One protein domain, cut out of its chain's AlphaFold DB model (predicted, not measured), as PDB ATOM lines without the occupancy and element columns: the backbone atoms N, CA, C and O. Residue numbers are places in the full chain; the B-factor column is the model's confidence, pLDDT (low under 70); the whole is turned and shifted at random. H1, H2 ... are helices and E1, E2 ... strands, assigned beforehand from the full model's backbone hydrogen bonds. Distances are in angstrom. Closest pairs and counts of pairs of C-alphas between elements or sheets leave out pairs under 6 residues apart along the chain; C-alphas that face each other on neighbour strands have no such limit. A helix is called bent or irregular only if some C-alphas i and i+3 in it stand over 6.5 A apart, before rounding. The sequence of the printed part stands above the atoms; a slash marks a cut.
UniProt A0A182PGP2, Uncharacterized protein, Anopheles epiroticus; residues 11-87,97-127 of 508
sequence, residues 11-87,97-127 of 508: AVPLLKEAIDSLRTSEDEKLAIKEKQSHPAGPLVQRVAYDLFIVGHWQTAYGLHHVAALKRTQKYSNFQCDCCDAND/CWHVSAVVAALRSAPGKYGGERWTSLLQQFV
ATOM      1  N   ALA A  11     -13.915 -17.014   9.280       79.44
ATOM      2  CA  ALA A  11     -15.229 -17.147   8.660       79.44
ATOM      3  C   ALA A  11     -16.348 -16.843   9.675       79.44
ATOM      4  O   ALA A  11     -16.411 -17.443  10.756       79.44
ATOM      5  N   VAL A  12     -17.254 -15.931   9.320       79.25
ATOM      6  CA  VAL A  12     -18.446 -15.639  10.122       79.25
ATOM      7  C   VAL A  12     -19.611 -16.431   9.520       79.25
ATOM      8  O   VAL A  12     -19.927 -16.231   8.347       79.25
ATOM      9  N   PRO A  13     -20.246 -17.359  10.263       79.50
ATOM     10  CA  PRO A  13     -21.381 -18.105   9.738       79.50
ATOM     11  C   PRO A  13     -22.561 -17.157   9.516       79.50
ATOM     12  O   PRO A  13     -22.762 -16.218  10.285       79.50
ATOM     13  N   LEU A  14     -23.355 -17.432   8.486       82.25
ATOM     14  CA  LEU A  14     -24.531 -16.652   8.122       82.25
ATOM     15  C   LEU A  14     -25.754 -17.582   8.141       82.25
ATOM     16  O   LEU A  14     -25.790 -18.587   7.433       82.25
ATOM     17  N   LEU A  15     -26.727 -17.292   9.000       81.38
ATOM     18  CA  LEU A  15     -27.954 -18.072   9.165       81.38
ATOM     19  C   LEU A  15     -29.117 -17.372   8.459       81.38
ATOM     20  O   LEU A  15     -29.255 -16.153   8.543       81.38
ATOM     21  N   LYS A  16     -29.990 -18.153   7.811       79.31
ATOM     22  CA  LYS A  16     -31.151 -17.631   7.066       79.31
ATOM     23  C   LYS A  16     -32.049 -16.765   7.959       79.31
ATOM     24  O   LYS A  16     -32.295 -15.615   7.623       79.31
ATOM     25  N   GLU A  17     -32.352 -17.257   9.160       79.12
ATOM     26  CA  GLU A  17     -33.097 -16.553  10.217       79.12
ATOM     27  C   GLU A  17     -32.538 -15.153  10.543       79.12
ATOM     28  O   GLU A  17     -33.292 -14.228  10.850       79.12
ATOM     29  N   ALA A  18     -31.215 -14.967  10.463       79.75
ATOM     30  CA  ALA A  18     -30.586 -13.678  10.720       79.75
ATOM     31  C   ALA A  18     -30.769 -12.700   9.548       79.75
ATOM     32  O   ALA A  18     -31.019 -11.520   9.800       79.75
ATOM     33  N   ILE A  19     -30.701 -13.184   8.299       80.44
ATOM     34  CA  ILE A  19     -31.004 -12.404   7.085       80.44
ATOM     35  C   ILE A  19     -32.488 -12.010   7.074       80.44
ATOM     36  O   ILE A  19     -32.826 -10.853   6.837       80.44
ATOM     37  N   ASP A  20     -33.378 -12.953   7.385       80.62
ATOM     38  CA  ASP A  20     -34.829 -12.736   7.384       80.62
ATOM     39  C   ASP A  20     -35.249 -11.656   8.396       80.62
ATOM     40  O   ASP A  20     -36.148 -10.857   8.123       80.62
ATOM     41  N   SER A  21     -34.529 -11.565   9.523       78.94
ATOM     42  CA  SER A  21     -34.753 -10.569  10.579       78.94
ATOM     43  C   SER A  21     -34.368  -9.121  10.232       78.94
ATOM     44  O   SER A  21     -34.642  -8.222  11.034       78.94
ATOM     45  N   LEU A  22     -33.715  -8.891   9.085       80.50
ATOM     46  CA  LEU A  22     -33.272  -7.563   8.658       80.50
ATOM     47  C   LEU A  22     -34.447  -6.656   8.259       80.50
ATOM     48  O   LEU A  22     -35.473  -7.103   7.744       80.50
ATOM     49  N   ARG A  23     -34.242  -5.349   8.437       76.19
ATOM     50  CA  ARG A  23     -35.139  -4.265   8.004       76.19
ATOM     51  C   ARG A  23     -34.943  -3.846   6.527       76.19
ATOM     52  O   ARG A  23     -35.579  -2.901   6.078       76.19
ATOM     53  N   THR A  24     -34.062  -4.525   5.791       78.06
ATOM     54  CA  THR A  24     -33.811  -4.326   4.349       78.06
ATOM     55  C   THR A  24     -34.990  -4.782   3.489       78.06
ATOM     56  O   THR A  24     -35.884  -5.479   3.977       78.06
ATOM     57  N   SER A  25     -34.965  -4.452   2.195       78.00
ATOM     58  CA  SER A  25     -35.924  -4.994   1.224       78.00
ATOM     59  C   SER A  25     -35.819  -6.524   1.104       78.00
ATOM     60  O   SER A  25     -34.780  -7.123   1.406       78.00
ATOM     61  N   GLU A  26     -36.895  -7.178   0.657       73.88
ATOM     62  CA  GLU A  26     -36.877  -8.627   0.415       73.88
ATOM     63  C   GLU A  26     -35.962  -9.000  -0.764       73.88
ATOM     64  O   GLU A  26     -35.289 -10.030  -0.704       73.88
ATOM     65  N   ASP A  27     -35.835  -8.134  -1.773       75.06
ATOM     66  CA  ASP A  27     -34.926  -8.329  -2.909       75.06
ATOM     67  C   ASP A  27     -33.454  -8.364  -2.458       75.06
ATOM     68  O   ASP A  27     -32.692  -9.242  -2.866       75.06
ATOM     69  N   GLU A  28     -33.051  -7.489  -1.528       77.19
ATOM     70  CA  GLU A  28     -31.721  -7.549  -0.908       77.19
ATOM     71  C   GLU A  28     -31.522  -8.816  -0.068       77.19
ATOM     72  O   GLU A  28     -30.444  -9.414  -0.099       77.19
ATOM     73  N   LYS A  29     -32.547  -9.266   0.670       81.19
ATOM     74  CA  LYS A  29     -32.474 -10.523   1.438       81.19
ATOM     75  C   LYS A  29     -32.299 -11.723   0.513       81.19
ATOM     76  O   LYS A  29     -31.542 -12.636   0.849       81.19
ATOM     77  N   LEU A  30     -32.967 -11.734  -0.642       79.75
ATOM     78  CA  LEU A  30     -32.787 -12.749  -1.681       79.75
ATOM     79  C   LEU A  30     -31.376 -12.681  -2.280       79.75
ATOM     80  O   LEU A  30     -30.693 -13.704  -2.300       79.75
ATOM     81  N   ALA A  31     -30.884 -11.493  -2.639       80.25
ATOM     82  CA  ALA A  31     -29.529 -11.307  -3.164       80.25
ATOM     83  C   ALA A  31     -28.428 -11.734  -2.168       80.25
ATOM     84  O   ALA A  31     -27.420 -12.317  -2.568       80.25
ATOM     85  N   ILE A  32     -28.604 -11.498  -0.861       81.19
ATOM     86  CA  ILE A  32     -27.667 -11.975   0.175       81.19
ATOM     87  C   ILE A  32     -27.709 -13.511   0.283       81.19
ATOM     88  O   ILE A  32     -26.653 -14.139   0.375       81.19
ATOM     89  N   LYS A  33     -28.896 -14.135   0.227       81.12
ATOM     90  CA  LYS A  33     -29.052 -15.607   0.240       81.12
ATOM     91  C   LYS A  33     -28.443 -16.269  -1.001       81.12
ATOM     92  O   LYS A  33     -27.800 -17.309  -0.873       81.12
ATOM     93  N   GLU A  34     -28.618 -15.671  -2.178       80.88
ATOM     94  CA  GLU A  34     -28.017 -16.135  -3.433       80.88
ATOM     95  C   GLU A  34     -26.487 -16.073  -3.351       80.88
ATOM     96  O   GLU A  34     -25.819 -17.095  -3.522       80.88
ATOM     97  N   LYS A  35     -25.923 -14.919  -2.980       80.44
ATOM     98  CA  LYS A  35     -24.469 -14.749  -2.824       80.44
ATOM     99  C   LYS A  35     -23.883 -15.667  -1.750       80.44
ATOM    100  O   LYS A  35     -22.782 -16.173  -1.930       80.44
ATOM    101  N   GLN A  36     -24.627 -15.969  -0.682       78.06
ATOM    102  CA  GLN A  36     -24.218 -16.963   0.318       78.06
ATOM    103  C   GLN A  36     -24.108 -18.382  -0.268       78.06
ATOM    104  O   GLN A  36     -23.299 -19.176   0.208       78.06
ATOM    105  N   SER A  37     -24.916 -18.723  -1.275       71.31
ATOM    106  CA  SER A  37     -24.905 -20.054  -1.896       71.31
ATOM    107  C   SER A  37     -23.745 -20.283  -2.878       71.31
ATOM    108  O   SER A  37     -23.572 -21.398  -3.370       71.31
ATOM    109  N   HIS A  38     -22.936 -19.255  -3.151       73.81
ATOM    110  CA  HIS A  38     -21.839 -19.324  -4.112       73.81
ATOM    111  C   HIS A  38     -20.688 -20.221  -3.601       73.81
ATOM    112  O   HIS A  38     -20.223 -20.039  -2.476       73.81
ATOM    113  N   PRO A  39     -20.132 -21.147  -4.409       64.75
ATOM    114  CA  PRO A  39     -19.117 -22.114  -3.958       64.75
ATOM    115  C   PRO A  39     -17.720 -21.515  -3.673       64.75
ATOM    116  O   PRO A  39     -16.767 -22.256  -3.443       64.75
ATOM    117  N   ALA A  40     -17.568 -20.187  -3.670       64.56
ATOM    118  CA  ALA A  40     -16.280 -19.484  -3.581       64.56
ATOM    119  C   ALA A  40     -15.842 -19.149  -2.134       64.56
ATOM    120  O   ALA A  40     -15.124 -18.171  -1.904       64.56
ATOM    121  N   GLY A  41     -16.274 -19.948  -1.153       70.56
ATOM    122  CA  GLY A  41     -15.951 -19.789   0.271       70.56
ATOM    123  C   GLY A  41     -17.053 -19.098   1.094       70.56
ATOM    124  O   GLY A  41     -18.199 -19.040   0.660       70.56
ATOM    125  N   PRO A  42     -16.746 -18.595   2.304       79.31
ATOM    126  CA  PRO A  42     -17.715 -17.888   3.143       79.31
ATOM    127  C   PRO A  42     -17.881 -16.422   2.704       79.31
ATOM    128  O   PRO A  42     -16.891 -15.700   2.609       79.31
ATOM    129  N   LEU A  43     -19.130 -15.978   2.506       81.19
ATOM    130  CA  LEU A  43     -19.482 -14.627   2.031       81.19
ATOM    131  C   LEU A  43     -19.007 -13.483   2.949       81.19
ATOM    132  O   LEU A  43     -18.783 -12.372   2.469       81.19
ATOM    133  N   VAL A  44     -18.884 -13.735   4.258       84.25
ATOM    134  CA  VAL A  44     -18.418 -12.756   5.252       84.25
ATOM    135  C   VAL A  44     -17.256 -13.345   6.050       84.25
ATOM    136  O   VAL A  44     -17.372 -14.399   6.685       84.25
ATOM    137  N   GLN A  45     -16.135 -12.630   6.051       85.88
ATOM    138  CA  GLN A  45     -14.930 -12.963   6.808       85.88
ATOM    139  C   GLN A  45     -14.570 -11.820   7.756       85.88
ATOM    140  O   GLN A  45     -14.790 -10.649   7.458       85.88
ATOM    141  N   ARG A  46     -13.994 -12.149   8.908       82.19
ATOM    142  CA  ARG A  46     -13.556 -11.188   9.918       82.19
ATOM    143  C   ARG A  46     -12.034 -11.134   9.956       82.19
ATOM    144  O   ARG A  46     -11.392 -12.130  10.276       82.19
ATOM    145  N   VAL A  47     -11.467  -9.967   9.659       81.06
ATOM    146  CA  VAL A  47     -10.008  -9.753   9.645       81.06
ATOM    147  C   VAL A  47      -9.527  -9.164  10.972       81.06
ATOM    148  O   VAL A  47      -8.480  -9.554  11.479       81.06
ATOM    149  N   ALA A  48     -10.317  -8.269  11.574       74.94
ATOM    150  CA  ALA A  48     -10.036  -7.681  12.884       74.94
ATOM    151  C   ALA A  48     -11.302  -7.616  13.756       74.94
ATOM    152  O   ALA A  48     -12.377  -8.086  13.379       74.94
ATOM    153  N   TYR A  49     -11.202  -7.034  14.954       73.94
ATOM    154  CA  TYR A  49     -12.329  -6.986  15.894       73.94
ATOM    155  C   TYR A  49     -13.559  -6.240  15.353       73.94
ATOM    156  O   TYR A  49     -14.683  -6.579  15.733       73.94
ATOM    157  N   ASP A  50     -13.326  -5.272  14.475       81.94
ATOM    158  CA  ASP A  50     -14.258  -4.312  13.889       81.94
ATOM    159  C   ASP A  50     -14.113  -4.174  12.358       81.94
ATOM    160  O   ASP A  50     -14.803  -3.345  11.769       81.94
ATOM    161  N   LEU A  51     -13.276  -5.002  11.718       83.81
ATOM    162  CA  LEU A  51     -13.077  -5.036  10.264       83.81
ATOM    163  C   LEU A  51     -13.511  -6.383   9.676       83.81
ATOM    164  O   LEU A  51     -13.003  -7.444  10.067       83.81
ATOM    165  N   PHE A  52     -14.404  -6.313   8.695       83.75
ATOM    166  CA  PHE A  52     -14.955  -7.444   7.959       83.75
ATOM    167  C   PHE A  52     -14.656  -7.291   6.464       83.75
ATOM    168  O   PHE A  52     -14.557  -6.175   5.962       83.75
ATOM    169  N   ILE A  53     -14.536  -8.413   5.760       85.44
ATOM    170  CA  ILE A  53     -14.516  -8.494   4.297       85.44
ATOM    171  C   ILE A  53     -15.803  -9.192   3.858       85.44
ATOM    172  O   ILE A  53     -16.203 -10.193   4.461       85.44
ATOM    173  N   VAL A  54     -16.437  -8.665   2.812       83.31
ATOM    174  CA  VAL A  54     -17.666  -9.199   2.219       83.31
ATOM    175  C   VAL A  54     -17.467  -9.417   0.722       83.31
ATOM    176  O   VAL A  54     -16.925  -8.548   0.040       83.31
ATOM    177  N   GLY A  55     -17.940 -10.554   0.209       80.62
ATOM    178  CA  GLY A  55     -17.908 -10.894  -1.217       80.62
ATOM    179  C   GLY A  55     -16.946 -12.036  -1.561       80.62
ATOM    180  O   GLY A  55     -16.494 -12.772  -0.684       80.62
ATOM    181  N   HIS A  56     -16.630 -12.183  -2.850       74.94
ATOM    182  CA  HIS A  56     -15.750 -13.232  -3.369       74.94
ATOM    183  C   HIS A  56     -14.855 -12.707  -4.499       74.94
ATOM    184  O   HIS A  56     -15.339 -12.170  -5.495       74.94
ATOM    185  N   TRP A  57     -13.547 -12.960  -4.398       58.81
ATOM    186  CA  TRP A  57     -12.517 -12.438  -5.312       58.81
ATOM    187  C   TRP A  57     -12.653 -12.855  -6.790       58.81
ATOM    188  O   TRP A  57     -12.027 -12.242  -7.646       58.81
ATOM    189  N   GLN A  58     -13.463 -13.874  -7.093       62.84
ATOM    190  CA  GLN A  58     -13.736 -14.359  -8.456       62.84
ATOM    191  C   GLN A  58     -15.074 -13.863  -9.032       62.84
ATOM    192  O   GLN A  58     -15.502 -14.341 -10.079       62.84
ATOM    193  N   THR A  59     -15.781 -12.960  -8.346       67.88
ATOM    194  CA  THR A  59     -17.139 -12.535  -8.726       67.88
ATOM    195  C   THR A  59     -17.188 -11.071  -9.149       67.88
ATOM    196  O   THR A  59     -16.390 -10.256  -8.693       67.88
ATOM    197  N   ALA A  60     -18.168 -10.714  -9.985       59.50
ATOM    198  CA  ALA A  60     -18.337  -9.352 -10.507       59.50
ATOM    199  C   ALA A  60     -18.637  -8.282  -9.431       59.50
ATOM    200  O   ALA A  60     -18.553  -7.095  -9.720       59.50
ATOM    201  N   TYR A  61     -18.969  -8.692  -8.200       66.88
ATOM    202  CA  TYR A  61     -19.143  -7.814  -7.034       66.88
ATOM    203  C   TYR A  61     -17.942  -7.828  -6.065       66.88
ATOM    204  O   TYR A  61     -18.024  -7.257  -4.983       66.88
ATOM    205  N   GLY A  62     -16.829  -8.464  -6.451       75.31
ATOM    206  CA  GLY A  62     -15.511  -8.311  -5.832       75.31
ATOM    207  C   GLY A  62     -15.410  -8.665  -4.344       75.31
ATOM    208  O   GLY A  62     -16.100  -9.549  -3.831       75.31
ATOM    209  N   LEU A  63     -14.491  -7.974  -3.667       80.25
ATOM    210  CA  LEU A  63     -14.318  -7.960  -2.215       80.25
ATOM    211  C   LEU A  63     -14.408  -6.509  -1.737       80.25
ATOM    212  O   LEU A  63     -13.665  -5.661  -2.227       80.25
ATOM    213  N   HIS A  64     -15.264  -6.244  -0.754       82.25
ATOM    214  CA  HIS A  64     -15.388  -4.938  -0.105       82.25
ATOM    215  C   HIS A  64     -15.127  -5.063   1.394       82.25
ATOM    216  O   HIS A  64     -15.577  -6.025   2.027       82.25
ATOM    217  N   HIS A  65     -14.433  -4.088   1.980       83.88
ATOM    218  CA  HIS A  65     -14.289  -4.010   3.427       83.88
ATOM    219  C   HIS A  65     -15.500  -3.305   4.043       83.88
ATOM    220  O   HIS A  65     -16.103  -2.401   3.460       83.88
ATOM    221  N   VAL A  66     -15.855  -3.742   5.249       83.62
ATOM    222  CA  VAL A  66     -16.881  -3.131   6.092       83.62
ATOM    223  C   VAL A  66     -16.286  -2.914   7.478       83.62
ATOM    224  O   VAL A  66     -15.871  -3.865   8.145       83.62
ATOM    225  N   ALA A  67     -16.245  -1.657   7.916       85.81
ATOM    226  CA  ALA A  67     -15.673  -1.237   9.190       85.81
ATOM    227  C   ALA A  67     -16.769  -0.785  10.167       85.81
ATOM    228  O   ALA A  67     -17.683  -0.043   9.807       85.81
ATOM    229  N   ALA A  68     -16.679  -1.210  11.428       82.19
ATOM    230  CA  ALA A  68     -17.621  -0.840  12.480       82.19
ATOM    231  C   ALA A  68     -17.124   0.378  13.279       82.19
ATOM    232  O   ALA A  68     -16.236   0.273  14.130       82.19
ATOM    233  N   LEU A  69     -17.727   1.542  13.039       78.75
ATOM    234  CA  LEU A  69     -17.333   2.805  13.657       78.75
ATOM    235  C   LEU A  69     -17.834   2.917  15.105       78.75
ATOM    236  O   LEU A  69     -18.975   2.577  15.436       78.75
ATOM    237  N   LYS A  70     -16.967   3.437  15.981       74.50
ATOM    238  CA  LYS A  70     -17.227   3.628  17.416       74.50
ATOM    239  C   LYS A  70     -17.452   5.101  17.738       74.50
ATOM    240  O   LYS A  70     -16.578   5.932  17.493       74.50
ATOM    241  N   ARG A  71     -18.566   5.410  18.400       60.56
ATOM    242  CA  ARG A  71     -18.844   6.727  18.988       60.56
ATOM    243  C   ARG A  71     -19.135   6.532  20.471       60.56
ATOM    244  O   ARG A  71     -20.052   5.806  20.844       60.56
ATOM    245  N   THR A  72     -18.328   7.154  21.335       56.78
ATOM    246  CA  THR A  72     -18.455   7.051  22.807       56.78
ATOM    247  C   THR A  72     -18.510   5.597  23.318       56.78
ATOM    248  O   THR A  72     -19.471   5.176  23.953       56.78
ATOM    249  N   GLN A  73     -17.463   4.820  23.006       60.12
ATOM    250  CA  GLN A  73     -17.248   3.393  23.346       60.12
ATOM    251  C   GLN A  73     -18.260   2.360  22.822       60.12
ATOM    252  O   GLN A  73     -17.908   1.181  22.746       60.12
ATOM    253  N   LYS A  74     -19.466   2.756  22.412       67.06
ATOM    254  CA  LYS A  74     -20.384   1.887  21.667       67.06
ATOM    255  C   LYS A  74     -20.077   1.954  20.170       67.06
ATOM    256  O   LYS A  74     -19.613   2.982  19.671       67.06
ATOM    257  N   TYR A  75     -20.353   0.871  19.450       75.81
ATOM    258  CA  TYR A  75     -20.480   0.951  17.996       75.81
ATOM    259  C   TYR A  75     -21.726   1.775  17.657       75.81
ATOM    260  O   TYR A  75     -22.759   1.601  18.308       75.81
ATOM    261  N   SER A  76     -21.629   2.675  16.677       71.31
ATOM    262  CA  SER A  76     -22.756   3.521  16.256       71.31
ATOM    263  C   SER A  76     -23.192   3.276  14.814       71.31
ATOM    264  O   SER A  76     -24.389   3.244  14.554       71.31
ATOM    265  N   ASN A  77     -22.240   3.077  13.898       79.12
ATOM    266  CA  ASN A  77     -22.463   2.981  12.453       79.12
ATOM    267  C   ASN A  77     -21.546   1.899  11.857       79.12
ATOM    268  O   ASN A  77     -20.496   1.598  12.427       79.12
ATOM    269  N   PHE A  78     -21.890   1.385  10.677       83.19
ATOM    270  CA  PHE A  78     -20.923   0.742   9.781       83.19
ATOM    271  C   PHE A  78     -20.555   1.698   8.637       83.19
ATOM    272  O   PHE A  78     -21.365   2.540   8.257       83.19
ATOM    273  N   GLN A  79     -19.355   1.535   8.083       82.50
ATOM    274  CA  GLN A  79     -18.899   2.122   6.819       82.50
ATOM    275  C   GLN A  79     -18.493   0.984   5.871       82.50
ATOM    276  O   GLN A  79     -18.026  -0.055   6.335       82.50
ATOM    277  N   CYS A  80     -18.677   1.171   4.564       83.56
ATOM    278  CA  CYS A  80     -18.286   0.233   3.510       83.56
ATOM    279  C   CYS A  80     -17.539   0.986   2.412       83.56
ATOM    280  O   CYS A  80     -18.039   2.019   1.971       83.56
ATOM    281  N   ASP A  81     -16.440   0.429   1.896       82.44
ATOM    282  CA  ASP A  81     -15.687   1.014   0.767       82.44
ATOM    283  C   ASP A  81     -16.588   1.282  -0.455       82.44
ATOM    284  O   ASP A  81     -16.375   2.199  -1.242       82.44
ATOM    285  N   CYS A  82     -17.632   0.463  -0.607       76.94
ATOM    286  CA  CYS A  82     -18.643   0.573  -1.651       76.94
ATOM    287  C   CYS A  82     -19.479   1.865  -1.594       76.94
ATOM    288  O   CYS A  82     -20.076   2.241  -2.599       76.94
ATOM    289  N   CYS A  83     -19.549   2.531  -0.438       66.06
ATOM    290  CA  CYS A  83     -20.214   3.824  -0.285       66.06
ATOM    291  C   CYS A  83     -19.292   4.972  -0.715       66.06
ATOM    292  O   CYS A  83     -19.761   5.920  -1.337       66.06
ATOM    293  N   ASP A  84     -17.988   4.849  -0.456       56.75
ATOM    294  CA  ASP A  84     -16.977   5.850  -0.820       56.75
ATOM    295  C   ASP A  84     -16.653   5.846  -2.336       56.75
ATOM    296  O   ASP A  84     -16.058   6.788  -2.850       56.75
ATOM    297  N   ALA A  85     -17.072   4.804  -3.071       51.84
ATOM    298  CA  ALA A  85     -16.884   4.666  -4.520       51.84
ATOM    299  C   ALA A  85     -18.061   5.177  -5.386       51.84
ATOM    300  O   ALA A  85     -17.906   5.311  -6.598       51.84
ATOM    301  N   ASN A  86     -19.231   5.450  -4.794       48.75
ATOM    302  CA  ASN A  86     -20.490   5.734  -5.506       48.75
ATOM    303  C   ASN A  86     -20.934   7.212  -5.388       48.75
ATOM    304  O   ASN A  86     -22.113   7.506  -5.179       48.75
ATOM    305  N   ASP A  87     -19.997   8.153  -5.553       42.16
ATOM    306  CA  ASP A  87     -20.197   9.613  -5.415       42.16
ATOM    307  C   ASP A  87     -20.997  10.251  -6.583       42.16
ATOM    308  O   ASP A  87     -20.581  11.210  -7.229       42.16
ATOM    309  N   CYS A  97     -26.105  -0.245   2.263       84.88
ATOM    310  CA  CYS A  97     -25.667  -1.208   1.263       84.88
ATOM    311  C   CYS A  97     -25.695  -2.674   1.736       84.88
ATOM    312  O   CYS A  97     -25.367  -3.007   2.881       84.88
ATOM    313  N   TRP A  98     -25.975  -3.578   0.791       83.44
ATOM    314  CA  TRP A  98     -26.090  -5.019   1.037       83.44
ATOM    315  C   TRP A  98     -24.870  -5.639   1.748       83.44
ATOM    316  O   TRP A  98     -25.025  -6.616   2.480       83.44
ATOM    317  N   HIS A  99     -23.668  -5.068   1.589       86.12
ATOM    318  CA  HIS A  99     -22.455  -5.498   2.294       86.12
ATOM    319  C   HIS A  99     -22.567  -5.320   3.816       86.12
ATOM    320  O   HIS A  99     -22.255  -6.235   4.579       86.12
ATOM    321  N   VAL A 100     -23.050  -4.159   4.272       84.56
ATOM    322  CA  VAL A 100     -23.294  -3.894   5.698       84.56
ATOM    323  C   VAL A 100     -24.407  -4.804   6.208       84.56
ATOM    324  O   VAL A 100     -24.257  -5.424   7.258       84.56
ATOM    325  N   SER A 101     -25.480  -4.959   5.435       84.94
ATOM    326  CA  SER A 101     -26.607  -5.841   5.758       84.94
ATOM    327  C   SER A 101     -26.177  -7.311   5.916       84.94
ATOM    328  O   SER A 101     -26.600  -7.986   6.859       84.94
ATOM    329  N   ALA A 102     -25.243  -7.790   5.085       84.44
ATOM    330  CA  ALA A 102     -24.620  -9.105   5.239       84.44
ATOM    331  C   ALA A 102     -23.790  -9.218   6.536       84.44
ATOM    332  O   ALA A 102     -23.893 -10.226   7.235       84.44
ATOM    333  N   VAL A 103     -23.023  -8.185   6.917       85.75
ATOM    334  CA  VAL A 103     -22.261  -8.156   8.187       85.75
ATOM    335  C   VAL A 103     -23.180  -8.104   9.411       85.75
ATOM    336  O   VAL A 103     -22.927  -8.811  10.388       85.75
ATOM    337  N   VAL A 104     -24.276  -7.338   9.363       85.38
ATOM    338  CA  VAL A 104     -25.314  -7.311  10.410       85.38
ATOM    339  C   VAL A 104     -25.876  -8.716  10.631       85.38
ATOM    340  O   VAL A 104     -25.886  -9.207  11.765       85.38
ATOM    341  N   ALA A 105     -26.296  -9.395   9.560       83.62
ATOM    342  CA  ALA A 105     -26.825 -10.753   9.644       83.62
ATOM    343  C   ALA A 105     -25.762 -11.768  10.109       83.62
ATOM    344  O   ALA A 105     -26.059 -12.628  10.940       83.62
ATOM    345  N   ALA A 106     -24.508 -11.643   9.670       83.50
ATOM    346  CA  ALA A 106     -23.409 -12.512  10.098       83.50
ATOM    347  C   ALA A 106     -23.096 -12.353  11.605       83.50
ATOM    348  O   ALA A 106     -22.950 -13.338  12.330       83.50
ATOM    349  N   LEU A 107     -23.094 -11.121  12.126       82.31
ATOM    350  CA  LEU A 107     -22.939 -10.856  13.564       82.31
ATOM    351  C   LEU A 107     -24.133 -11.360  14.389       82.31
ATOM    352  O   LEU A 107     -23.934 -11.907  15.477       82.31
ATOM    353  N   ARG A 108     -25.362 -11.241  13.865       78.94
ATOM    354  CA  ARG A 108     -26.565 -11.837  14.477       78.94
ATOM    355  C   ARG A 108     -26.561 -13.367  14.479       78.94
ATOM    356  O   ARG A 108     -27.186 -13.954  15.356       78.94
ATOM    357  N   SER A 109     -25.867 -14.000  13.534       81.00
ATOM    358  CA  SER A 109     -25.841 -15.458  13.347       81.00
ATOM    359  C   SER A 109     -24.982 -16.209  14.371       81.00
ATOM    360  O   SER A 109     -25.169 -17.406  14.569       81.00
ATOM    361  N   ALA A 110     -24.045 -15.530  15.043       71.75
ATOM    362  CA  ALA A 110     -23.181 -16.130  16.066       71.75
ATOM    363  C   ALA A 110     -23.070 -15.241  17.326       71.75
ATOM    364  O   ALA A 110     -21.979 -14.764  17.670       71.75
ATOM    365  N   PRO A 111     -24.180 -15.022  18.062       66.94
ATOM    366  CA  PRO A 111     -24.218 -14.073  19.172       66.94
ATOM    367  C   PRO A 111     -23.272 -14.469  20.315       66.94
ATOM    368  O   PRO A 111     -22.563 -13.619  20.841       66.94
ATOM    369  N   GLY A 112     -23.157 -15.764  20.628       61.69
ATOM    370  CA  GLY A 112     -22.258 -16.257  21.681       61.69
ATOM    371  C   GLY A 112     -20.757 -16.097  21.395       61.69
ATOM    372  O   GLY A 112     -19.963 -16.182  22.327       61.69
ATOM    373  N   LYS A 113     -20.354 -15.861  20.135       64.62
ATOM    374  CA  LYS A 113     -18.941 -15.705  19.737       64.62
ATOM    375  C   LYS A 113     -18.586 -14.270  19.337       64.62
ATOM    376  O   LYS A 113     -17.477 -13.816  19.615       64.62
ATOM    377  N   TYR A 114     -19.517 -13.548  18.710       63.19
ATOM    378  CA  TYR A 114     -19.287 -12.183  18.223       63.19
ATOM    379  C   TYR A 114     -20.279 -11.161  18.804       63.19
ATOM    380  O   TYR A 114     -19.868 -10.054  19.157       63.19
ATOM    381  N   GLY A 115     -21.554 -11.527  18.960       58.25
ATOM    382  CA  GLY A 115     -22.652 -10.653  19.397       58.25
ATOM    383  C   GLY A 115     -22.836 -10.506  20.915       58.25
ATOM    384  O   GLY A 115     -23.948 -10.662  21.414       58.25
ATOM    385  N   GLY A 116     -21.774 -10.159  21.649       60.97
ATOM    386  CA  GLY A 116     -21.920  -9.651  23.022       60.97
ATOM    387  C   GLY A 116     -22.604  -8.272  23.066       60.97
ATOM    388  O   GLY A 116     -22.692  -7.591  22.042       60.97
ATOM    389  N   GLU A 117     -23.005  -7.817  24.263       60.34
ATOM    390  CA  GLU A 117     -23.784  -6.578  24.531       60.34
ATOM    391  C   GLU A 117     -23.314  -5.315  23.778       60.34
ATOM    392  O   GLU A 117     -24.091  -4.403  23.497       60.34
ATOM    393  N   ARG A 118     -22.023  -5.266  23.432       66.56
ATOM    394  CA  ARG A 118     -21.355  -4.184  22.695       66.56
ATOM    395  C   ARG A 118     -21.970  -3.903  21.318       66.56
ATOM    396  O   ARG A 118     -21.858  -2.775  20.848       66.56
ATOM    397  N   TRP A 119     -22.589  -4.900  20.686       71.81
ATOM    398  CA  TRP A 119     -23.197  -4.776  19.355       71.81
ATOM    399  C   TRP A 119     -24.711  -4.564  19.386       71.81
ATOM    400  O   TRP A 119     -25.267  -4.064  18.411       71.81
ATOM    401  N   THR A 120     -25.390  -4.911  20.483       70.12
ATOM    402  CA  THR A 120     -26.860  -4.970  20.552       70.12
ATOM    403  C   THR A 120     -27.516  -3.633  20.196       70.12
ATOM    404  O   THR A 120     -28.431  -3.606  19.379       70.12
ATOM    405  N   SER A 121     -26.996  -2.513  20.718       71.06
ATOM    406  CA  SER A 121     -27.510  -1.160  20.426       71.06
ATOM    407  C   SER A 121     -27.271  -0.670  18.987       71.06
ATOM    408  O   SER A 121     -27.876   0.321  18.585       71.06
ATOM    409  N   LEU A 122     -26.388  -1.324  18.221       76.50
ATOM    410  CA  LEU A 122     -26.226  -1.061  16.789       76.50
ATOM    411  C   LEU A 122     -27.130  -2.001  15.992       76.50
ATOM    412  O   LEU A 122     -27.959  -1.535  15.218       76.50
ATOM    413  N   LEU A 123     -27.022  -3.314  16.215       77.94
ATOM    414  CA  LEU A 123     -27.765  -4.324  15.454       77.94
ATOM    415  C   LEU A 123     -29.290  -4.140  15.561       77.94
ATOM    416  O   LEU A 123     -29.988  -4.402  14.590       77.94
ATOM    417  N   GLN A 124     -29.807  -3.626  16.685       74.94
ATOM    418  CA  GLN A 124     -31.235  -3.315  16.843       74.94
ATOM    419  C   GLN A 124     -31.753  -2.273  15.830       74.94
ATOM    420  O   GLN A 124     -32.919  -2.324  15.459       74.94
ATOM    421  N   GLN A 125     -30.904  -1.372  15.321       77.69
ATOM    422  CA  GLN A 125     -31.301  -0.365  14.321       77.69
ATOM    423  C   GLN A 125     -31.676  -1.000  12.964       77.69
ATOM    424  O   GLN A 125     -32.441  -0.421  12.192       77.69
ATOM    425  N   PHE A 126     -31.163  -2.208  12.707       74.06
ATOM    426  CA  PHE A 126     -31.292  -2.961  11.458       74.06
ATOM    427  C   PHE A 126     -32.286  -4.127  11.536       74.06
ATOM    428  O   PHE A 126     -32.402  -4.888  10.577       74.06
ATOM    429  N   VAL A 127     -32.989  -4.294  12.659       73.25
ATOM    430  CA  VAL A 127     -33.887  -5.428  12.925       73.25
ATOM    431  C   VAL A 127     -35.338  -4.959  13.014       73.25
ATOM    432  O   VAL A 127     -35.628  -3.858  13.476       73.25
TER     433      VAL A 127
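What this domain is: This is residues 11 to 87 and 97 to 127 of the 508 residues of an uncharacterized protein of Anopheles epiroticus (UniProt A0A182PGP2). A curled antiparallel sheet of four strands forms a wall, and the helix H4 packs on one face of it, in the middle of the domain. H5 packs over the edge strand E4 on the same face, H1 packs on the side of H4 away from the sheet, and H2 crosses beside the first part of H4. The 108 printed residues include five named helices and four named strands, in the chain order H1 H2 E1 E2 E3 E4 H3 H4 H5; the sheet's order is E1 E2 E3 E4, and the class is mixed, helices and strands. The whole is compact, with a radius of gyration of the C-alphas of 13.0 A, and rounded, with spans of 37 by 32 by 25 A.

How they stand to each other: E1, residues 44 to 46, E2, residues 51 to 55, E3, residues 63 to 71, and E4, residues 74 to 80, make a meander, each strand the antiparallel neighbour of the one before. Each successive pair is a hairpin. N 45 and O 53 are 2.9 A apart between E1 and E2, N 54 and O 64 are 2.9 A apart between E2 and E3, and N 69 and O 77 are 2.8 A apart between E3 and E4, each within hydrogen-bond range. From edge to edge the strands' lines turn by 55 degrees and the way across turns by 77 degrees. H4, residues 98 to 109, is on the sheet, in two layers, a helix on one face of a sheet; its closest C-alphas to E2 are those of His 99 and Val 54, 6.1 A apart. H4 is the hub, touching three helices. H5, residues 117 to 126, is on the same face, over E4 at a height over the sheet of 8.0 A. H5 touches H4 at a steep tilt of 46 degrees, opposite ways, closest at the C-alphas of Leu 123 and Val 104, 6.4 A. H1, residues 16 to 20, touches H4, closest at the C-alphas of Ala 18 and Ala 105, 4.9 A. H2, residues 26 to 36, only just touches H4, with 3 pairs of C-alphas within 8 A, made by residues 98 to 102 of H4 alone; the closest are those of Glu 28 and Trp 98, 6.5 A. H3, residues 81 to 84, only grazes the sheet, with residues 81 to 82. In H1, H2 and H4 every O i to N i+4 pair is within hydrogen-bond range; H5 has 2 of 6, beside 5 of 7 O i to N i+3 pairs, and H3 is too short for an O i to N i+4 pair.

Where its parts are: E3 is 26.2 A long from first to last C-alpha and E4 18.4 A; H4 is 16.1 A, H5 15.5 A and H2 15.2 A. C-alpha 16, where H1 begins, is at (-31.151, -17.631, 7.066), and C-alpha 126, where H5 ends, is at (-31.292, -2.961, 11.458). H5 is irregular: C-alphas 118 and 121 are 7.2 A apart.

The domain as a whole: The two C-alphas farthest apart, those of Pro 39 and Thr 72, are 39.6 A apart. Residues 88 to 96 are not printed, and C-alphas 87 and 97 are 13.8 A apart across this cut, in the link from H3 to H4. Of the links that are printed whole, none is long. The mean pLDDT of the printed part is 75.4; residues 39 to 40, 57 to 61, 71 to 74, 83 to 87 and 111 to 118 of this model are under 70.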